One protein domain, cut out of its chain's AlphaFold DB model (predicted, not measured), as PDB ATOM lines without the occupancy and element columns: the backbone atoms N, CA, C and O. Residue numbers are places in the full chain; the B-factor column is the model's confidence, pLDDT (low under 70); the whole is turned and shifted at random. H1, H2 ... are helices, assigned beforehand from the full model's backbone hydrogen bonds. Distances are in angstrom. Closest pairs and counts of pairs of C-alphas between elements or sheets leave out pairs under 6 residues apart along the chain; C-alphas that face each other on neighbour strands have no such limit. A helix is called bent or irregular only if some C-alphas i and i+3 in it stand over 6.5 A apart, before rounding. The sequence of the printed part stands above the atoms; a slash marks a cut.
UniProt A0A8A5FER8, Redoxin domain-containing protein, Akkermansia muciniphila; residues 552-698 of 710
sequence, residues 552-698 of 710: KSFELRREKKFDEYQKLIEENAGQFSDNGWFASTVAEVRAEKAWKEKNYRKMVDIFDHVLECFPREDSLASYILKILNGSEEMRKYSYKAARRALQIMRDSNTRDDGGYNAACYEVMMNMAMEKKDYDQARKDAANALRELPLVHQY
ATOM      1  N   LYS A 552      11.965   0.855  -3.196       92.06
ATOM      2  CA  LYS A 552      10.647   0.908  -2.559       92.06
ATOM      3  C   LYS A 552      10.325  -0.383  -1.805       92.06
ATOM      4  O   LYS A 552       9.784  -0.329  -0.705       92.06
ATOM      5  N   SER A 553      10.734  -1.536  -2.335       88.19
ATOM      6  CA  SER A 553      10.572  -2.827  -1.661       88.19
ATOM      7  C   SER A 553      11.319  -2.885  -0.321       88.19
ATOM      8  O   SER A 553      10.781  -3.380   0.668       88.19
ATOM      9  N   PHE A 554      12.534  -2.324  -0.248       85.56
ATOM     10  CA  PHE A 554      13.290  -2.225   1.003       85.56
ATOM     11  C   PHE A 554      12.623  -1.284   2.007       85.56
ATOM     12  O   PHE A 554      12.565  -1.614   3.190       85.56
ATOM     13  N   GLU A 555      12.101  -0.145   1.546       92.44
ATOM     14  CA  GLU A 555      11.365   0.804   2.390       92.44
ATOM     15  C   GLU A 555      10.121   0.153   3.007       92.44
ATOM     16  O   GLU A 555       9.964   0.180   4.226       92.44
ATOM     17  N   LEU A 556       9.296  -0.516   2.193       91.44
ATOM     18  CA  LEU A 556       8.078  -1.194   2.653       91.44
ATOM     19  C   LEU A 556       8.382  -2.315   3.655       91.44
ATOM     20  O   LEU A 556       7.723  -2.406   4.692       91.44
ATOM     21  N   ARG A 557       9.421  -3.126   3.410       86.31
ATOM     22  CA  ARG A 557       9.867  -4.156   4.368       86.31
ATOM     23  C   ARG A 557      10.368  -3.547   5.679       86.31
ATOM     24  O   ARG A 557      10.041  -4.062   6.746       86.31
ATOM     25  N   ARG A 558      11.121  -2.442   5.624       90.81
ATOM     26  CA  ARG A 558      11.596  -1.717   6.817       90.81
ATOM     27  C   ARG A 558      10.435  -1.145   7.635       90.81
ATOM     28  O   ARG A 558      10.488  -1.164   8.860       90.81
ATOM     29  N   GLU A 559       9.384  -0.685   6.963       94.31
ATOM     30  CA  GLU A 559       8.139  -0.193   7.570       94.31
ATOM     31  C   GLU A 559       7.173  -1.315   7.989       94.31
ATOM     32  O   GLU A 559       6.108  -1.024   8.528       94.31
ATOM     33  N   LYS A 560       7.525  -2.592   7.769       90.50
ATOM     34  CA  LYS A 560       6.674  -3.771   8.025       90.50
ATOM     35  C   LYS A 560       5.343  -3.768   7.247       90.50
ATOM     36  O   LYS A 560       4.390  -4.429   7.651       90.50
ATOM     37  N   LYS A 561       5.280  -3.071   6.107       91.12
ATOM     38  CA  LYS A 561       4.122  -3.027   5.194       91.12
ATOM     39  C   LYS A 561       4.186  -4.168   4.179       91.12
ATOM     40  O   LYS A 561       4.487  -3.962   3.003       91.12
ATOM     41  N   PHE A 562       3.967  -5.392   4.651       82.88
ATOM     42  CA  PHE A 562       4.179  -6.593   3.837       82.88
ATOM     43  C   PHE A 562       3.171  -6.740   2.691       82.88
ATOM     44  O   PHE A 562       3.591  -7.095   1.596       82.88
ATOM     45  N   ASP A 563       1.897  -6.390   2.880       85.06
ATOM     46  CA  ASP A 563       0.885  -6.498   1.814       85.06
ATOM     47  C   ASP A 563       1.181  -5.547   0.641       85.06
ATOM     48  O   ASP A 563       1.126  -5.938  -0.526       85.06
ATOM     49  N   GLU A 564       1.584  -4.307   0.941       90.94
ATOM     50  CA  GLU A 564       2.026  -3.335  -0.070       90.94
ATOM     51  C   GLU A 564       3.304  -3.798  -0.779       90.94
ATOM     52  O   GLU A 564       3.451  -3.616  -1.987       90.94
ATOM     53  N   TYR A 565       4.230  -4.418  -0.040       88.31
ATOM     54  CA  TYR A 565       5.440  -5.007  -0.610       88.31
ATOM     55  C   TYR A 565       5.111  -6.146  -1.580       88.31
ATOM     56  O   TYR A 565       5.645  -6.165  -2.688       88.31
ATOM     57  N   GLN A 566       4.222  -7.068  -1.198       84.06
ATOM     58  CA  GLN A 566       3.816  -8.180  -2.059       84.06
ATOM     59  C   GLN A 566       3.157  -7.660  -3.338       84.06
ATOM     60  O   GLN A 566       3.581  -8.031  -4.433       84.06
ATOM     61  N   LYS A 567       2.211  -6.724  -3.207       88.75
ATOM     62  CA  LYS A 567       1.540  -6.082  -4.343       88.75
ATOM     63  C   LYS A 567       2.532  -5.405  -5.295       88.75
ATOM     64  O   LYS A 567       2.473  -5.640  -6.499       88.75
ATOM     65  N   LEU A 568       3.486  -4.638  -4.761       91.44
ATOM     66  CA  LEU A 568       4.528  -3.979  -5.553       91.44
ATOM     67  C   LEU A 568       5.343  -4.984  -6.383       91.44
ATOM     68  O   LEU A 568       5.623  -4.733  -7.555       91.44
ATOM     69  N   ILE A 569       5.747  -6.107  -5.785       88.62
ATOM     70  CA  ILE A 569       6.526  -7.135  -6.483       88.62
ATOM     71  C   ILE A 569       5.676  -7.844  -7.546       88.62
ATOM     72  O   ILE A 569       6.159  -8.074  -8.654       88.62
ATOM     73  N   GLU A 570       4.412  -8.150  -7.253       82.06
ATOM     74  CA  GLU A 570       3.513  -8.825  -8.196       82.06
ATOM     75  C   GLU A 570       3.186  -7.976  -9.427       82.06
ATOM     76  O   GLU A 570       3.290  -8.476 -10.548       82.06
ATOM     77  N   GLU A 571       2.873  -6.692  -9.244       89.19
ATOM     78  CA  GLU A 571       2.562  -5.760 -10.339       89.19
ATOM     79  C   GLU A 571       3.743  -5.576 -11.307       89.19
ATOM     80  O   GLU A 571       3.550  -5.296 -12.488       89.19
ATOM     81  N   ASN A 572       4.972  -5.782 -10.825       89.06
ATOM     82  CA  ASN A 572       6.200  -5.573 -11.591       89.06
ATOM     83  C   ASN A 572       6.840  -6.881 -12.108       89.06
ATOM     84  O   ASN A 572       7.830  -6.835 -12.843       89.06
ATOM     85  N   ALA A 573       6.277  -8.053 -11.788       79.06
ATOM     86  CA  ALA A 573       6.835  -9.360 -12.158       79.06
ATOM     87  C   ALA A 573       6.959  -9.580 -13.667       79.06
ATOM     88  O   ALA A 573       7.985 -10.076 -14.130       79.06
ATOM     89  N   GLY A 574       5.950  -9.172 -14.440       78.44
ATOM     90  CA  GLY A 574       5.995  -9.282 -15.901       78.44
ATOM     91  C   GLY A 574       7.040  -8.358 -16.532       78.44
ATOM     92  O   GLY A 574       7.721  -8.749 -17.477       78.44
ATOM     93  N   GLN A 575       7.207  -7.151 -15.983       83.62
ATOM     94  CA  GLN A 575       8.134  -6.145 -16.508       83.62
ATOM     95  C   GLN A 575       9.608  -6.550 -16.337       83.62
ATOM     96  O   GLN A 575      10.444  -6.199 -17.177       83.62
ATOM     97  N   PHE A 576       9.937  -7.293 -15.274       84.50
ATOM     98  CA  PHE A 576      11.307  -7.693 -14.915       84.50
ATOM     99  C   PHE A 576      11.545  -9.212 -14.995       84.50
ATOM    100  O   PHE A 576      12.363  -9.755 -14.254       84.50
ATOM    101  N   SER A 577      10.857  -9.888 -15.920       73.69
ATOM    102  CA  SER A 577      10.868 -11.348 -16.126       73.69
ATOM    103  C   SER A 577      12.204 -11.963 -16.592       73.69
ATOM    104  O   SER A 577      12.361 -13.178 -16.641       73.69
ATOM    105  N   ASP A 578      13.195 -11.141 -16.921       69.25
ATOM    106  CA  ASP A 578      14.552 -11.537 -17.327       69.25
ATOM    107  C   ASP A 578      15.604 -11.242 -16.238       69.25
ATOM    108  O   ASP A 578      16.804 -11.257 -16.515       69.25
ATOM    109  N   ASN A 579      15.164 -10.878 -15.027       75.19
ATOM    110  CA  ASN A 579      16.045 -10.504 -13.932       75.19
ATOM    111  C   ASN A 579      15.974 -11.520 -12.789       75.19
ATOM    112  O   ASN A 579      14.995 -11.567 -12.046       75.19
ATOM    113  N   GLY A 580      17.056 -12.267 -12.575       68.75
ATOM    114  CA  GLY A 580      17.130 -13.301 -11.536       68.75
ATOM    115  C   GLY A 580      16.885 -12.847 -10.094       68.75
ATOM    116  O   GLY A 580      16.347 -13.621  -9.298       68.75
ATOM    117  N   TRP A 581      17.228 -11.604  -9.733       74.50
ATOM    118  CA  TRP A 581      16.899 -11.074  -8.402       74.50
ATOM    119  C   TRP A 581      15.389 -10.889  -8.261       74.50
ATOM    120  O   TRP A 581      14.796 -11.315  -7.266       74.50
ATOM    121  N   PHE A 582      14.756 -10.307  -9.282       79.44
ATOM    122  CA  PHE A 582      13.312 -10.111  -9.306       79.44
ATOM    123  C   PHE A 582      12.581 -11.456  -9.328       79.44
ATOM    124  O   PHE A 582      11.655 -11.664  -8.551       79.44
ATOM    125  N   ALA A 583      13.077 -12.406 -10.121       75.62
ATOM    126  CA  ALA A 583      12.586 -13.777 -10.192       75.62
ATOM    127  C   ALA A 583      12.559 -14.469  -8.827       75.62
ATOM    128  O   ALA A 583      11.540 -15.023  -8.416       75.62
ATOM    129  N   SER A 584      13.674 -14.379  -8.098       76.00
ATOM    130  CA  SER A 584      13.811 -14.953  -6.758       76.00
ATOM    131  C   SER A 584      12.873 -14.279  -5.759       76.00
ATOM    132  O   SER A 584      12.235 -14.958  -4.960       76.00
ATOM    133  N   THR A 585      12.729 -12.956  -5.854       81.75
ATOM    134  CA  THR A 585      11.853 -12.169  -4.976       81.75
ATOM    135  C   THR A 585      10.374 -12.483  -5.222       81.75
ATOM    136  O   THR A 585       9.620 -12.663  -4.270       81.75
ATOM    137  N   VAL A 586       9.951 -12.611  -6.485       81.12
ATOM    138  CA  VAL A 586       8.586 -13.030  -6.859       81.12
ATOM    139  C   VAL A 586       8.301 -14.441  -6.349       81.12
ATOM    140  O   VAL A 586       7.225 -14.689  -5.804       81.12
ATOM    141  N   ALA A 587       9.262 -15.357  -6.499       79.69
ATOM    142  CA  ALA A 587       9.140 -16.719  -5.993       79.69
ATOM    143  C   ALA A 587       8.942 -16.738  -4.475       79.69
ATOM    144  O   ALA A 587       8.029 -17.402  -3.988       79.69
ATOM    145  N   GLU A 588       9.764 -15.986  -3.742       80.19
ATOM    146  CA  GLU A 588       9.698 -15.871  -2.286       80.19
ATOM    147  C   GLU A 588       8.355 -15.291  -1.831       80.19
ATOM    148  O   GLU A 588       7.659 -15.926  -1.045       80.19
ATOM    149  N   VAL A 589       7.944 -14.149  -2.397       80.44
ATOM    150  CA  VAL A 589       6.666 -13.483  -2.090       80.44
ATOM    151  C   VAL A 589       5.478 -14.421  -2.285       80.44
ATOM    152  O   VAL A 589       4.638 -14.557  -1.394       80.44
ATOM    153  N   ARG A 590       5.409 -15.098  -3.435       81.62
ATOM    154  CA  ARG A 590       4.283 -15.983  -3.756       81.62
ATOM    155  C   ARG A 590       4.292 -17.240  -2.889       81.62
ATOM    156  O   ARG A 590       3.231 -17.686  -2.448       81.62
ATOM    157  N   ALA A 591       5.469 -17.811  -2.633       81.50
ATOM    158  CA  ALA A 591       5.605 -19.059  -1.890       81.50
ATOM    159  C   ALA A 591       5.464 -18.883  -0.372       81.50
ATOM    160  O   ALA A 591       5.009 -19.817   0.284       81.50
ATOM    161  N   GLU A 592       5.792 -17.719   0.199       78.94
ATOM    162  CA  GLU A 592       5.851 -17.502   1.654       78.94
ATOM    163  C   GLU A 592       4.538 -17.862   2.362       78.94
ATOM    164  O   GLU A 592       4.538 -18.579   3.368       78.94
ATOM    165  N   LYS A 593       3.398 -17.411   1.824       78.19
ATOM    166  CA  LYS A 593       2.079 -17.706   2.403       78.19
ATOM    167  C   LYS A 593       1.759 -19.200   2.338       78.19
ATOM    168  O   LYS A 593       1.393 -19.795   3.348       78.19
ATOM    169  N   ALA A 594       1.959 -19.819   1.175       83.12
ATOM    170  CA  ALA A 594       1.722 -21.249   0.987       83.12
ATOM    171  C   ALA A 594       2.673 -22.113   1.842       83.12
ATOM    172  O   ALA A 594       2.275 -23.179   2.310       83.12
ATOM    173  N   TRP A 595       3.894 -21.632   2.092       80.81
ATOM    174  CA  TRP A 595       4.872 -22.257   2.980       80.81
ATOM    175  C   TRP A 595       4.417 -22.235   4.436       80.81
ATOM    176  O   TRP A 595       4.392 -23.283   5.083       80.81
ATOM    177  N   LYS A 596       3.970 -21.076   4.941       82.38
ATOM    178  CA  LYS A 596       3.401 -20.949   6.298       82.38
ATOM    179  C   LYS A 596       2.167 -21.837   6.491       82.38
ATOM    180  O   LYS A 596       2.002 -22.432   7.550       82.38
ATOM    181  N   GLU A 597       1.346 -21.977   5.453       87.19
ATOM    182  CA  GLU A 597       0.150 -22.833   5.433       87.19
ATOM    183  C   GLU A 597       0.459 -24.329   5.208       87.19
ATOM    184  O   GLU A 597      -0.461 -25.146   5.209       87.19
ATOM    185  N   LYS A 598       1.730 -24.714   4.991       87.50
ATOM    186  CA  LYS A 598       2.157 -26.077   4.602       87.50
ATOM    187  C   LYS A 598       1.406 -26.632   3.378       87.50
ATOM    188  O   LYS A 598       1.226 -27.840   3.227       87.50
ATOM    189  N   ASN A 599       0.979 -25.759   2.467       91.19
ATOM    190  CA  ASN A 599       0.284 -26.145   1.243       91.19
ATOM    191  C   ASN A 599       1.292 -26.483   0.131       91.19
ATOM    192  O   ASN A 599       1.563 -25.680  -0.764       91.19
ATOM    193  N   TYR A 600       1.868 -27.687   0.200       89.69
ATOM    194  CA  TYR A 600       2.934 -28.140  -0.704       89.69
ATOM    195  C   TYR A 600       2.535 -28.180  -2.178       89.69
ATOM    196  O   TYR A 600       3.348 -27.833  -3.030       89.69
ATOM    197  N   ARG A 601       1.284 -28.537  -2.492       91.62
ATOM    198  CA  ARG A 601       0.789 -28.514  -3.877       91.62
ATOM    199  C   ARG A 601       0.800 -27.093  -4.437       91.62
ATOM    200  O   ARG A 601       1.401 -26.862  -5.479       91.62
ATOM    201  N   LYS A 602       0.225 -26.140  -3.698       90.56
ATOM    202  CA  LYS A 602       0.201 -24.727  -4.092       90.56
ATOM    203  C   LYS A 602       1.611 -24.153  -4.234       90.56
ATOM    204  O   LYS A 602       1.855 -23.392  -5.159       90.56
ATOM    205  N   MET A 603       2.546 -24.537  -3.361       89.75
ATOM    206  CA  MET A 603       3.953 -24.137  -3.489       89.75
ATOM    207  C   MET A 603       4.594 -24.639  -4.780       89.75
ATOM    208  O   MET A 603       5.279 -23.878  -5.455       89.75
ATOM    209  N   VAL A 604       4.353 -25.899  -5.149       90.75
ATOM    210  CA  VAL A 604       4.846 -26.442  -6.419       90.75
ATOM    211  C   VAL A 604       4.220 -25.721  -7.614       90.75
ATOM    212  O   VAL A 604       4.948 -25.386  -8.543       90.75
ATOM    213  N   ASP A 605       2.915 -25.445  -7.578       89.94
ATOM    214  CA  ASP A 605       2.225 -24.710  -8.647       89.94
ATOM    215  C   ASP A 605       2.799 -23.287  -8.799       89.94
ATOM    216  O   ASP A 605       3.034 -22.818  -9.912       89.94
ATOM    217  N   ILE A 606       3.111 -22.622  -7.679       88.38
ATOM    218  CA  ILE A 606       3.809 -21.328  -7.667       88.38
ATOM    219  C   ILE A 606       5.193 -21.456  -8.302       88.38
ATOM    220  O   ILE A 606       5.552 -20.630  -9.137       88.38
ATOM    221  N   PHE A 607       5.975 -22.469  -7.927       90.25
ATOM    222  CA  PHE A 607       7.308 -22.671  -8.487       90.25
ATOM    223  C   PHE A 607       7.277 -22.971  -9.987       90.25
ATOM    224  O   PHE A 607       8.092 -22.406 -10.710       90.25
ATOM    225  N   ASP A 608       6.348 -23.799 -10.473       89.62
ATOM    226  CA  ASP A 608       6.194 -24.055 -11.914       89.62
ATOM    227  C   ASP A 608       5.856 -22.763 -12.661       89.62
ATOM    228  O   ASP A 608       6.522 -22.418 -13.634       89.62
ATOM    229  N   HIS A 609       4.896 -21.990 -12.146       87.06
ATOM    230  CA  HIS A 609       4.497 -20.723 -12.750       87.06
ATOM    231  C   HIS A 609       5.626 -19.676 -12.729       87.06
ATOM    232  O   HIS A 609       5.827 -18.946 -13.696       87.06
ATOM    233  N   VAL A 610       6.419 -19.615 -11.658       85.75
ATOM    234  CA  VAL A 610       7.622 -18.771 -11.622       85.75
ATOM    235  C   VAL A 610       8.616 -19.232 -12.689       85.75
ATOM    236  O   VAL A 610       9.088 -18.423 -13.476       85.75
ATOM    237  N   LEU A 611       8.912 -20.525 -12.790       87.56
ATOM    238  CA  LEU A 611       9.823 -21.030 -13.822       87.56
ATOM    239  C   LEU A 611       9.305 -20.768 -15.250       87.56
ATOM    240  O   LEU A 611      10.110 -20.586 -16.160       87.56
ATOM    241  N   GLU A 612       7.988 -20.711 -15.460       85.69
ATOM    242  CA  GLU A 612       7.382 -20.264 -16.724       85.69
ATOM    243  C   GLU A 612       7.653 -18.793 -17.024       85.69
ATOM    244  O   GLU A 612       7.993 -18.452 -18.157       85.69
ATOM    245  N   CYS A 613       7.522 -17.924 -16.024       81.62
ATOM    246  CA  CYS A 613       7.786 -16.499 -16.187       81.62
ATOM    247  C   CYS A 613       9.276 -16.190 -16.392       81.62
ATOM    248  O   CYS A 613       9.591 -15.181 -17.014       81.62
ATOM    249  N   PHE A 614      10.180 -17.045 -15.898       81.75
ATOM    250  CA  PHE A 614      11.629 -16.811 -15.885       81.75
ATOM    251  C   PHE A 614      12.421 -17.934 -16.597       81.75
ATOM    252  O   PHE A 614      13.270 -18.588 -15.982       81.75
ATOM    253  N   PRO A 615      12.215 -18.165 -17.910       77.94
ATOM    254  CA  PRO A 615      12.747 -19.333 -18.623       77.94
ATOM    255  C   PRO A 615      14.266 -19.305 -18.872       77.94
ATOM    256  O   PRO A 615      14.816 -20.254 -19.425       77.94
ATOM    257  N   ARG A 616      14.957 -18.217 -18.506       75.06
ATOM    258  CA  ARG A 616      16.414 -18.044 -18.674       75.06
ATOM    259  C   ARG A 616      17.174 -17.972 -17.344       75.06
ATOM    260  O   ARG A 616      18.391 -17.811 -17.345       75.06
ATOM    261  N   GLU A 617      16.481 -18.084 -16.210       82.56
ATOM    262  CA  GLU A 617      17.078 -17.921 -14.880       82.56
ATOM    263  C   GLU A 617      17.522 -19.266 -14.289       82.56
ATOM    264  O   GLU A 617      16.881 -19.849 -13.413       82.56
ATOM    265  N   ASP A 618      18.664 -19.760 -14.767       79.62
ATOM    266  CA  ASP A 618      19.290 -21.020 -14.341       79.62
ATOM    267  C   ASP A 618      19.536 -21.122 -12.830       79.62
ATOM    268  O   ASP A 618      19.381 -22.181 -12.221       79.62
ATOM    269  N   SER A 619      19.895 -20.004 -12.210       79.31
ATOM    270  CA  SER A 619      20.217 -19.908 -10.792       79.31
ATOM    271  C   SER A 619      18.960 -20.076  -9.940       79.31
ATOM    272  O   SER A 619      18.985 -20.791  -8.934       79.31
ATOM    273  N   LEU A 620      17.845 -19.488 -10.388       82.56
ATOM    274  CA  LEU A 620      16.529 -19.690  -9.792       82.56
ATOM    275  C   LEU A 620      16.051 -21.126 -10.009       82.56
ATOM    276  O   LEU A 620      15.613 -21.766  -9.057       82.56
ATOM    277  N   ALA A 621      16.186 -21.656 -11.227       87.69
ATOM    278  CA  ALA A 621      15.839 -23.037 -11.545       87.69
ATOM    279  C   ALA A 621      16.594 -24.034 -10.659       87.69
ATOM    280  O   ALA A 621      15.986 -24.928 -10.070       87.69
ATOM    281  N   SER A 622      17.901 -23.836 -10.481       85.00
ATOM    282  CA  SER A 622      18.724 -24.640  -9.579       85.00
ATOM    283  C   SER A 622      18.248 -24.543  -8.128       85.00
ATOM    284  O   SER A 622      18.169 -25.558  -7.434       85.00
ATOM    285  N   TYR A 623      17.902 -23.342  -7.662       83.12
ATOM    286  CA  TYR A 623      17.404 -23.132  -6.304       83.12
ATOM    287  C   TYR A 623      16.040 -23.794  -6.071       83.12
ATOM    288  O   TYR A 623      15.879 -24.539  -5.103       83.12
ATOM    289  N   ILE A 624      15.089 -23.607  -6.989       87.25
ATOM    290  CA  ILE A 624      13.772 -24.249  -6.944       87.25
ATOM    291  C   ILE A 624      13.923 -25.770  -6.982       87.25
ATOM    292  O   ILE A 624      13.321 -26.456  -6.162       87.25
ATOM    293  N   LEU A 625      14.773 -26.316  -7.856       86.75
ATOM    294  CA  LEU A 625      14.999 -27.759  -7.922       86.75
ATOM    295  C   LEU A 625      15.525 -28.322  -6.594       86.75
ATOM    296  O   LEU A 625      15.081 -29.389  -6.176       86.75
ATOM    297  N   LYS A 626      16.418 -27.603  -5.900       83.81
ATOM    298  CA  LYS A 626      16.886 -27.999  -4.561       83.81
ATOM    299  C   LYS A 626      15.747 -28.045  -3.545       83.81
ATOM    300  O   LYS A 626      15.673 -29.006  -2.789       83.81
ATOM    301  N   ILE A 627      14.854 -27.053  -3.552       83.94
ATOM    302  CA  ILE A 627      13.678 -27.033  -2.666       83.94
ATOM    303  C   ILE A 627      12.762 -28.220  -2.977       83.94
ATOM    304  O   ILE A 627      12.415 -28.990  -2.082       83.94
ATOM    305  N   LEU A 628      12.424 -28.401  -4.256       86.25
ATOM    306  CA  LEU A 628      11.565 -29.488  -4.721       86.25
ATOM    307  C   LEU A 628      12.143 -30.860  -4.370       86.25
ATOM    308  O   LEU A 628      11.392 -31.753  -3.991       86.25
ATOM    309  N   ASN A 629      13.461 -31.030  -4.484       79.06
ATOM    310  CA  ASN A 629      14.134 -32.281  -4.160       79.06
ATOM    311  C   ASN A 629      14.354 -32.470  -2.652       79.06
ATOM    312  O   ASN A 629      14.490 -33.604  -2.206       79.06
ATOM    313  N   GLY A 630      14.376 -31.396  -1.861       80.56
ATOM    314  CA  GLY A 630      14.575 -31.441  -0.410       80.56
ATOM    315  C   GLY A 630      13.341 -31.873   0.391       80.56
ATOM    316  O   GLY A 630      13.503 -32.422   1.476       80.56
ATOM    317  N   SER A 631      12.122 -31.687  -0.132       83.56
ATOM    318  CA  SER A 631      10.866 -32.059   0.551       83.56
ATOM    319  C   SER A 631      10.211 -33.294  -0.065       83.56
ATOM    320  O   SER A 631       9.872 -33.315  -1.248       83.56
ATOM    321  N   GLU A 632       9.960 -34.315   0.756       84.56
ATOM    322  CA  GLU A 632       9.278 -35.540   0.327       84.56
ATOM    323  C   GLU A 632       7.845 -35.294  -0.149       84.56
ATOM    324  O   GLU A 632       7.393 -35.882  -1.132       84.56
ATOM    325  N   GLU A 633       7.141 -34.378   0.503       86.69
ATOM    326  CA  GLU A 633       5.777 -33.986   0.178       86.69
ATOM    327  C   GLU A 633       5.717 -33.220  -1.142       86.69
ATOM    328  O   GLU A 633       4.856 -33.509  -1.975       86.69
ATOM    329  N   MET A 634       6.646 -32.287  -1.375       86.12
ATOM    330  CA  MET A 634       6.710 -31.545  -2.637       86.12
ATOM    331  C   MET A 634       7.056 -32.449  -3.817       86.12
ATOM    332  O   MET A 634       6.449 -32.292  -4.879       86.12
ATOM    333  N   ARG A 635       7.957 -33.431  -3.641       84.56
ATOM    334  CA  ARG A 635       8.341 -34.385  -4.704       84.56
ATOM    335  C   ARG A 635       7.138 -35.086  -5.344       84.56
ATOM    336  O   ARG A 635       7.154 -35.381  -6.538       84.56
ATOM    337  N   LYS A 636       6.052 -35.293  -4.594       84.38
ATOM    338  CA  LYS A 636       4.815 -35.910  -5.113       84.38
ATOM    339  C   LYS A 636       4.188 -35.089  -6.245       84.38
ATOM    340  O   LYS A 636       3.695 -35.666  -7.222       84.38
ATOM    341  N   TYR A 637       4.256 -33.761  -6.139       87.38
ATOM    342  CA  TYR A 637       3.639 -32.804  -7.062       87.38
ATOM    343  C   TYR A 637       4.648 -32.181  -8.041       87.38
ATOM    344  O   TYR A 637       4.250 -31.664  -9.081       87.38
ATOM    345  N   SER A 638       5.950 -32.256  -7.748       89.25
ATOM    346  CA  SER A 638       6.996 -31.452  -8.395       89.25
ATOM    347  C   SER A 638       7.364 -31.833  -9.823       89.25
ATOM    348  O   SER A 638       8.170 -31.124 -10.415       89.25
ATOM    349  N   TYR A 639       6.816 -32.912 -10.393       89.06
ATOM    350  CA  TYR A 639       7.286 -33.453 -11.677       89.06
ATOM    351  C   TYR A 639       7.423 -32.386 -12.773       89.06
ATOM    352  O   TYR A 639       8.487 -32.274 -13.375       89.06
ATOM    353  N   LYS A 640       6.386 -31.562 -12.987       90.31
ATOM    354  CA  LYS A 640       6.405 -30.492 -13.999       90.31
ATOM    355  C   LYS A 640       7.439 -29.412 -13.671       90.31
ATOM    356  O   LYS A 640       8.314 -29.150 -14.493       90.31
ATOM    357  N   ALA A 641       7.395 -28.875 -12.452       90.88
ATOM    358  CA  ALA A 641       8.300 -27.822 -11.994       90.88
ATOM    359  C   ALA A 641       9.777 -28.260 -12.026       90.88
ATOM    360  O   ALA A 641      10.634 -27.549 -12.543       90.88
ATOM    361  N   ALA A 642      10.089 -29.458 -11.529       91.19
ATOM    362  CA  ALA A 642      11.445 -30.003 -11.507       91.19
ATOM    363  C   ALA A 642      11.959 -30.298 -12.923       91.19
ATOM    364  O   ALA A 642      13.105 -29.979 -13.241       91.19
ATOM    365  N   ARG A 643      11.101 -30.824 -13.807       91.81
ATOM    366  CA  ARG A 643      11.439 -31.034 -15.220       91.81
ATOM    367  C   ARG A 643      11.712 -29.707 -15.931       91.81
ATOM    368  O   ARG A 643      12.707 -29.595 -16.640       91.81
ATOM    369  N   ARG A 644      10.890 -28.680 -15.693       91.94
ATOM    370  CA  ARG A 644      11.105 -27.327 -16.227       91.94
ATOM    371  C   ARG A 644      12.385 -26.693 -15.687       91.94
ATOM    372  O   ARG A 644      13.125 -26.081 -16.446       91.94
ATOM    373  N   ALA A 645      12.694 -26.884 -14.408       91.00
ATOM    374  CA  ALA A 645      13.944 -26.403 -13.833       91.00
ATOM    375  C   ALA A 645      15.169 -27.053 -14.503       91.00
ATOM    376  O   ALA A 645      16.103 -26.350 -14.884       91.00
ATOM    377  N   LEU A 646      15.154 -28.374 -14.709       90.94
ATOM    378  CA  LEU A 646      16.210 -29.099 -15.434       90.94
ATOM    379  C   LEU A 646      16.354 -28.617 -16.882       90.94
ATOM    380  O   LEU A 646      17.469 -28.426 -17.362       90.94
ATOM    381  N   GLN A 647      15.227 -28.364 -17.543       89.81
ATOM    382  CA  GLN A 647      15.143 -27.809 -18.891       89.81
ATOM    383  C   GLN A 647      15.792 -26.412 -18.975       89.81
ATOM    384  O   GLN A 647      16.666 -26.199 -19.811       89.81
ATOM    385  N   ILE A 648      15.458 -25.501 -18.056       87.81
ATOM    386  CA  ILE A 648      16.057 -24.156 -17.972       87.81
ATOM    387  C   ILE A 648      17.558 -24.242 -17.695       87.81
ATOM    388  O   ILE A 648      18.349 -23.577 -18.367       87.81
ATOM    389  N   MET A 649      17.968 -25.068 -16.726       85.12
ATOM    390  CA  MET A 649      19.384 -25.251 -16.397       85.12
ATOM    391  C   MET A 649      20.176 -25.783 -17.588       85.12
ATOM    392  O   MET A 649      21.311 -25.364 -17.784       85.12
ATOM    393  N   ARG A 650      19.594 -26.688 -18.378       85.25
ATOM    394  CA  ARG A 650      20.210 -27.205 -19.599       85.25
ATOM    395  C   ARG A 650      20.323 -26.124 -20.677       85.25
ATOM    396  O   ARG A 650      21.411 -25.894 -21.183       85.25
ATOM    397  N   ASP A 651      19.232 -25.435 -21.005       79.19
ATOM    398  CA  ASP A 651      19.202 -24.445 -22.100       79.19
ATOM    399  C   ASP A 651      20.037 -23.185 -21.817       79.19
ATOM    400  O   ASP A 651      20.434 -22.449 -22.731       79.19
ATOM    401  N   SER A 652      20.279 -22.922 -20.534       72.62
ATOM    402  CA  SER A 652      21.116 -21.822 -20.056       72.62
ATOM    403  C   SER A 652      22.581 -22.223 -19.877       72.62
ATOM    404  O   SER A 652      23.432 -21.351 -19.702       72.62
ATOM    405  N   ASN A 653      22.900 -23.522 -19.900       67.69
ATOM    406  CA  ASN A 653      24.258 -24.001 -19.690       67.69
ATOM    407  C   ASN A 653      25.142 -23.689 -20.907       67.69
ATOM    408  O   ASN A 653      25.003 -24.296 -21.965       67.69
ATOM    409  N   THR A 654      26.101 -22.780 -20.736       56.69
ATOM    410  CA  THR A 654      27.114 -22.430 -21.748       56.69
ATOM    411  C   THR A 654      28.458 -23.114 -21.514       56.69
ATOM    412  O   THR A 654      29.420 -22.816 -22.211       56.69
ATOM    413  N   ARG A 655      28.552 -24.028 -20.534       56.44
ATOM    414  CA  ARG A 655      29.809 -24.730 -20.209       56.44
ATOM    415  C   ARG A 655      30.267 -25.672 -21.324       56.44
ATOM    416  O   ARG A 655      31.405 -26.130 -21.259       56.44
ATOM    417  N   ASP A 656      29.379 -25.972 -22.282       53.72
ATOM    418  CA  ASP A 656      29.578 -26.831 -23.464       53.72
ATOM    419  C   ASP A 656      30.165 -28.221 -23.143       53.72
ATOM    420  O   ASP A 656      30.501 -28.996 -24.024       53.72
ATOM    421  N   ASP A 657      30.257 -28.621 -21.873       57.25
ATOM    422  CA  ASP A 657      30.897 -29.878 -21.496       57.25
ATOM    423  C   ASP A 657      30.095 -31.127 -21.863       57.25
ATOM    424  O   ASP A 657      30.620 -32.216 -21.647       57.25
ATOM    425  N   GLY A 658      28.896 -30.976 -22.451       61.59
ATOM    426  CA  GLY A 658      27.984 -32.021 -22.938       61.59
ATOM    427  C   GLY A 658      27.445 -32.934 -21.831       61.59
ATOM    428  O   GLY A 658      26.249 -33.193 -21.728       61.59
ATOM    429  N   GLY A 659      28.315 -33.352 -20.913       76.94
ATOM    430  CA  GLY A 659      28.030 -34.191 -19.765       76.94
ATOM    431  C   GLY A 659      27.036 -33.561 -18.801       76.94
ATOM    432  O   GLY A 659      26.185 -34.278 -18.285       76.94
ATOM    433  N   TYR A 660      27.070 -32.239 -18.588       78.62
ATOM    434  CA  TYR A 660      26.057 -31.593 -17.748       78.62
ATOM    435  C   TYR A 660      24.659 -31.668 -18.374       78.62
ATOM    436  O   TYR A 660      23.691 -32.011 -17.695       78.62
ATOM    437  N   ASN A 661      24.546 -31.402 -19.677       83.50
ATOM    438  CA  ASN A 661      23.270 -31.474 -20.386       83.50
ATOM    439  C   ASN A 661      22.754 -32.916 -20.448       83.50
ATOM    440  O   ASN A 661      21.578 -33.159 -20.169       83.50
ATOM    441  N   ALA A 662      23.643 -33.871 -20.736       87.00
ATOM    442  CA  ALA A 662      23.345 -35.297 -20.710       87.00
ATOM    443  C   ALA A 662      22.830 -35.743 -19.334       87.00
ATOM    444  O   ALA A 662      21.819 -36.437 -19.258       87.00
ATOM    445  N   ALA A 663      23.450 -35.274 -18.246       86.75
ATOM    446  CA  ALA A 663      22.998 -35.552 -16.885       86.75
ATOM    447  C   ALA A 663      21.613 -34.950 -16.591       86.75
ATOM    448  O   ALA A 663      20.771 -35.625 -15.999       86.75
ATOM    449  N   CYS A 664      21.326 -33.719 -17.034       89.25
ATOM    450  CA  CYS A 664      19.983 -33.138 -16.909       89.25
ATOM    451  C   CYS A 664      18.926 -34.009 -17.605       89.25
ATOM    452  O   CYS A 664      17.869 -34.270 -17.031       89.25
ATOM    453  N   TYR A 665      19.212 -34.485 -18.820       93.56
ATOM    454  CA  TYR A 665      18.324 -35.402 -19.534       93.56
ATOM    455  C   TYR A 665      18.198 -36.765 -18.853       93.56
ATOM    456  O   TYR A 665      17.091 -37.285 -18.773       93.56
ATOM    457  N   GLU A 666      19.276 -37.320 -18.304       92.81
ATOM    458  CA  GLU A 666      19.225 -38.571 -17.540       92.81
ATOM    459  C   GLU A 666      18.327 -38.439 -16.298       92.81
ATOM    460  O   GLU A 666      17.516 -39.320 -16.003       92.81
ATOM    461  N   VAL A 667      18.400 -37.314 -15.581       91.88
ATOM    462  CA  VAL A 667      17.496 -37.046 -14.451       91.88
ATOM    463  C   VAL A 667      16.048 -36.933 -14.936       91.88
ATOM    464  O   VAL A 667      15.167 -37.566 -14.356       91.88
ATOM    465  N   MET A 668      15.789 -36.202 -16.025       94.19
ATOM    466  CA  MET A 668      14.444 -36.097 -16.611       94.19
ATOM    467  C   MET A 668      13.897 -37.455 -17.079       94.19
ATOM    468  O   MET A 668      12.721 -37.745 -16.853       94.19
ATOM    469  N   MET A 669      14.754 -38.311 -17.642       94.62
ATOM    470  CA  MET A 669      14.439 -39.690 -18.014       94.62
ATOM    471  C   MET A 669      14.017 -40.508 -16.789       94.62
ATOM    472  O   MET A 669      12.979 -41.169 -16.820       94.62
ATOM    473  N   ASN A 670      14.786 -40.448 -15.699       92.69
ATOM    474  CA  ASN A 670      14.462 -41.145 -14.453       92.69
ATOM    475  C   ASN A 670      13.131 -40.666 -13.855       92.69
ATOM    476  O   ASN A 670      12.288 -41.487 -13.496       92.69
ATOM    477  N   MET A 671      12.894 -39.354 -13.836       91.50
ATOM    478  CA  MET A 671      11.624 -38.782 -13.378       91.50
ATOM    479  C   MET A 671      10.435 -39.236 -14.239       91.50
ATOM    480  O   MET A 671       9.357 -39.514 -13.713       91.50
ATOM    481  N   ALA A 672      10.606 -39.312 -15.561       93.69
ATOM    482  CA  ALA A 672       9.567 -39.791 -16.471       93.69
ATOM    483  C   ALA A 672       9.258 -41.281 -16.233       93.69
ATOM    484  O   ALA A 672       8.087 -41.663 -16.167       93.69
ATOM    485  N   MET A 673      10.284 -42.108 -15.990       94.12
ATOM    486  CA  MET A 673      10.104 -43.510 -15.590       94.12
ATOM    487  C   MET A 673       9.309 -43.653 -14.288       94.12
ATOM    488  O   MET A 673       8.411 -44.490 -14.217       94.12
ATOM    489  N   GLU A 674       9.584 -42.829 -13.274       90.88
ATOM    490  CA  GLU A 674       8.829 -42.829 -12.011       90.88
ATOM    491  C   GLU A 674       7.347 -42.481 -12.210       90.88
ATOM    492  O   GLU A 674       6.479 -43.004 -11.507       90.88
ATOM    493  N   LYS A 675       7.035 -41.639 -13.201       91.06
ATOM    494  CA  LYS A 675       5.659 -41.314 -13.605       91.06
ATOM    495  C   LYS A 675       5.049 -42.307 -14.594       91.06
ATOM    496  O   LYS A 675       3.901 -42.112 -14.985       91.06
ATOM    497  N   LYS A 676       5.768 -43.375 -14.957       94.38
ATOM    498  CA  LYS A 676       5.378 -44.352 -15.989       94.38
ATOM    499  C   LYS A 676       5.147 -43.718 -17.372       94.38
ATOM    500  O   LYS A 676       4.462 -44.296 -18.210       94.38
ATOM    501  N   ASP A 677       5.736 -42.549 -17.620       94.81
ATOM    502  CA  ASP A 677       5.747 -41.878 -18.922       94.81
ATOM    503  C   ASP A 677       6.961 -42.368 -19.724       94.81
ATOM    504  O   ASP A 677       8.006 -41.717 -19.831       94.81
ATOM    505  N   TYR A 678       6.855 -43.598 -20.224       95.44
ATOM    506  CA  TYR A 678       7.966 -44.265 -20.900       95.44
ATOM    507  C   TYR A 678       8.294 -43.645 -22.262       95.44
ATOM    508  O   TYR A 678       9.442 -43.715 -22.700       95.44
ATOM    509  N   ASP A 679       7.333 -42.994 -22.917       93.94
ATOM    510  CA  ASP A 679       7.570 -42.261 -24.164       93.94
ATOM    511  C   ASP A 679       8.471 -41.057 -23.934       93.94
ATOM    512  O   ASP A 679       9.442 -40.853 -24.671       93.94
ATOM    513  N   GLN A 680       8.198 -40.285 -22.882       94.75
ATOM    514  CA  GLN A 680       9.055 -39.170 -22.526       94.75
ATOM    515  C   GLN A 680      10.424 -39.643 -22.031       94.75
ATOM    516  O   GLN A 680      11.436 -39.068 -22.431       94.75
ATOM    517  N   ALA A 681      10.480 -40.727 -21.250       95.44
ATOM    518  CA  ALA A 681      11.748 -41.318 -20.821       95.44
ATOM    519  C   ALA A 681      12.627 -41.730 -22.017       95.44
ATOM    520  O   ALA A 681      13.831 -41.483 -22.007       95.44
ATOM    521  N   ARG A 682      12.038 -42.289 -23.085       93.56
ATOM    522  CA  ARG A 682      12.770 -42.622 -24.323       93.56
ATOM    523  C   ARG A 682      13.312 -41.388 -25.035       93.56
ATOM    524  O   ARG A 682      14.475 -41.376 -25.433       93.56
ATOM    525  N   LYS A 683      12.495 -40.338 -25.168       93.75
ATOM    526  CA  LYS A 683      12.931 -39.061 -25.757       93.75
ATOM    527  C   LYS A 683      14.090 -38.454 -24.969       93.75
ATOM    528  O   LYS A 683      15.049 -37.966 -25.563       93.75
ATOM    529  N   ASP A 684      14.018 -38.507 -23.644       95.25
ATOM    530  CA  ASP A 684      15.066 -37.996 -22.763       95.25
ATOM    531  C   ASP A 684      16.347 -38.827 -22.857       95.25
ATOM    532  O   ASP A 684      17.425 -38.248 -22.907       95.25
ATOM    533  N   ALA A 685      16.253 -40.152 -22.987       94.62
ATOM    534  CA  ALA A 685      17.414 -41.012 -23.222       94.62
ATOM    535  C   ALA A 685      18.133 -40.674 -24.542       94.62
ATOM    536  O   ALA A 685      19.355 -40.521 -24.562       94.62
ATOM    537  N   ALA A 686      17.379 -40.505 -25.636       93.19
ATOM    538  CA  ALA A 686      17.933 -40.111 -26.935       93.19
ATOM    539  C   ALA A 686      18.638 -38.745 -26.858       93.19
ATOM    540  O   ALA A 686      19.753 -38.571 -27.349       93.19
ATOM    541  N   ASN A 687      18.002 -37.782 -26.189       92.38
ATOM    542  CA  ASN A 687      18.584 -36.471 -25.931       92.38
ATOM    543  C   ASN A 687      19.852 -36.546 -25.065       92.38
ATOM    544  O   ASN A 687      20.836 -35.875 -25.367       92.38
ATOM    545  N   ALA A 688      19.849 -37.365 -24.010       92.69
ATOM    546  CA  ALA A 688      21.007 -37.539 -23.140       92.69
ATOM    547  C   ALA A 688      22.215 -38.048 -23.934       92.69
ATOM    548  O   ALA A 688      23.316 -37.530 -23.775       92.69
ATOM    549  N   LEU A 689      22.002 -39.016 -24.831       92.56
ATOM    550  CA  LEU A 689      23.055 -39.543 -25.699       92.56
ATOM    551  C   LEU A 689      23.564 -38.512 -26.708       92.56
ATOM    552  O   LEU A 689      24.770 -38.444 -26.919       92.56
ATOM    553  N   ARG A 690      22.689 -37.681 -27.287       88.50
ATOM    554  CA  ARG A 690      23.107 -36.579 -28.175       88.50
ATOM    555  C   ARG A 690      24.039 -35.582 -27.497       88.50
ATOM    556  O   ARG A 690      24.911 -35.024 -28.151       88.50
ATOM    557  N   GLU A 691      23.851 -35.343 -26.206       86.19
ATOM    558  CA  GLU A 691      24.675 -34.412 -25.433       86.19
ATOM    559  C   GLU A 691      25.912 -35.090 -24.824       86.19
ATOM    560  O   GLU A 691      26.863 -34.417 -24.435       86.19
ATOM    561  N   LEU A 692      25.938 -36.424 -24.731       87.62
ATOM    562  CA  LEU A 692      26.993 -37.146 -24.028       87.62
ATOM    563  C   LEU A 692      28.331 -37.057 -24.793       87.62
ATOM    564  O   LEU A 692      28.430 -37.593 -25.899       87.62
ATOM    565  N   PRO A 693      29.411 -36.499 -24.206       84.00
ATOM    566  CA  PRO A 693      30.690 -36.312 -24.902       84.00
ATOM    567  C   PRO A 693      31.286 -37.604 -25.464       84.00
ATOM    568  O   PRO A 693      31.919 -37.602 -26.516       84.00
ATOM    569  N   LEU A 694      31.045 -38.724 -24.781       87.06
ATOM    570  CA  LEU A 694      31.490 -40.042 -25.215       87.06
ATOM    571  C   LEU A 694      30.863 -40.449 -26.565       87.06
ATOM    572  O   LEU A 694      31.533 -41.053 -27.395       87.06
ATOM    573  N   VAL A 695      29.610 -40.062 -26.832       90.50
ATOM    574  CA  VAL A 695      28.935 -40.328 -28.115       90.50
ATOM    575  C   VAL A 695      29.526 -39.463 -29.229       90.50
ATOM    576  O   VAL A 695      29.732 -39.957 -30.336       90.50
ATOM    577  N   HIS A 696      29.880 -38.206 -28.939       87.31
ATOM    578  CA  HIS A 696      30.582 -37.334 -29.895       87.31
ATOM    579  C   HIS A 696      31.952 -37.891 -30.276       87.31
ATOM    580  O   HIS A 696      32.290 -37.958 -31.457       87.31
ATOM    581  N   GLN A 697      32.730 -38.343 -29.291       86.44
ATOM    582  CA  GLN A 697      34.023 -38.980 -29.536       86.44
ATOM    583  C   GLN A 697      33.876 -40.259 -30.377       86.44
ATOM    584  O   GLN A 697      34.610 -40.444 -31.349       86.44
ATOM    585  N   TYR A 698      32.882 -41.097 -30.074       90.75
ATOM    586  CA  TYR A 698      32.567 -42.282 -30.876       90.75
ATOM    587  C   TYR A 698      32.155 -41.919 -32.316       90.75
ATOM    588  O   TYR A 698      32.624 -42.543 -33.267       90.75
TER     589      TYR A 698
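Overview. This is residues 552 to 698 of the 710 residues of the protein "Redoxin domain-containing protein" of Akkermansia muciniphila (UniProt A0A8A5FER8). This is an elongated zigzag row of mostly antiparallel helices, placed one after another across the long axis, with an up-and-down bundle of H3, H4, H5 and H7 in its middle part. The hairpin of H1 and H2 makes one end of the row; the closely paired hairpin of H8 and H9 makes the other, with short H10 turned about perpendicular to both beyond it, while short H6 sits at the turn between H5 and H7. The printed part has 147 residues with ten named helices, H1 to H10 in order along the chain, and no named strand, and its class is all helix. It is only just compact, close to loose, with a radius of gyration of the C-alphas of 17.4 A, and it spans 62 by 31 by 21 A, only just a rod.

Arrangement. H1, residues 552 to 558, and H2, residues 562 to 572, form a helical hairpin at a shallow tilt of 18 degrees; their closest C-alphas, of Leu 556 and Tyr 565, are 5.7 A apart. H2 touches H3, residues 580 to 596, at a steep tilt of 44 degrees, opposite ways, with the C-alphas of Gln 566 and Val 589 closest at 6.0 A. H3 has a kink of 31 degrees near residue 590 and is only just irregular, with C-alphas 590 and 593 6.8 A apart. H3 and H4, residues 600 to 613, form a hairpin at 16 degrees, a shallow tilt, with the C-alphas of Ala 591 and Met 603 closest at 5.6 A. H3 touches H5, residues 618 to 630, with residues 580 to 584 alone; the closest C-alphas, of Ser 584 and Leu 620, are 6.2 A apart. H4 and H5 form a hairpin at a shallow tilt of 14 degrees, the C-alphas of Leu 611 and Ala 621 being closest at 6.7 A. H5 and H6, residues 632 to 637, only just touch, only at the corner by their link, with 3 pairs of C-alphas within 8 A; the closest, of Leu 628 and Met 634, are 5.7 A apart. H5 touches H7, residues 639 to 651, opposite ways at a shallow tilt of 32 degrees, only just short of steep; the closest C-alphas, of Ala 621 and Ala 645, are 4.5 A apart. H4 touches H7 the same way at a shallow tilt of 29 degrees, with the C-alphas of Asp 608 and Ala 641 closest at 4.3 A. H7 and H8, residues 659 to 674, form a hairpin at 14 degrees, a shallow tilt, with the C-alphas of Arg 650 and Asn 661 closest at 5.3 A. H8 and H9, residues 678 to 691, form a hairpin at a shallow tilt of 8 degrees; the closest C-alphas, of Ala 662 and Ala 688, are 4.0 A apart. H10, residues 693 to 698, is close to H9 but not clearly touching, about perpendicular at 75 degrees, with the C-alphas of Leu 689 and Val 695 closest at 6.4 A. Among the pairs that are apart are H2 and H4, H5 and H8, and H7 and H9. Every O i to N i+4 pair is within hydrogen-bond range in H1, H2, H4, H5, H7, H8, H9 and H10; H3 has 11 of 13, and H6 has 0 of 2 beside 2 of 3 O i to N i+3 pairs.

Along the chain. H1 begins at C-alpha 552, (10.647, 0.908, -2.559), and H2 measures 15.6 A from first to last C-alpha. H3, the longest helix by residues, measures 23.8 A, and H4 20.0 A. H5, 18.0 A long, begins at C-alpha 618, (19.290, -21.020, -14.341). H6 is passed over here; H7 measures 18.2 A, H8 22.4 A and H9 19.9 A. H10 ends at C-alpha 698, (32.567, -42.282, -30.876).

Size, cuts and confidence. The two C-alphas farthest apart, of Glu 559 and Tyr 698, are 62.0 A from each other. The printed part has no cut. No link is long; those from H2 to H3 and from H7 to H8 are short, with 7 residues each, and the others are tight. The mean pLDDT of the printed part is 85.4; residues 578, 580 and 653 to 658 are under 70.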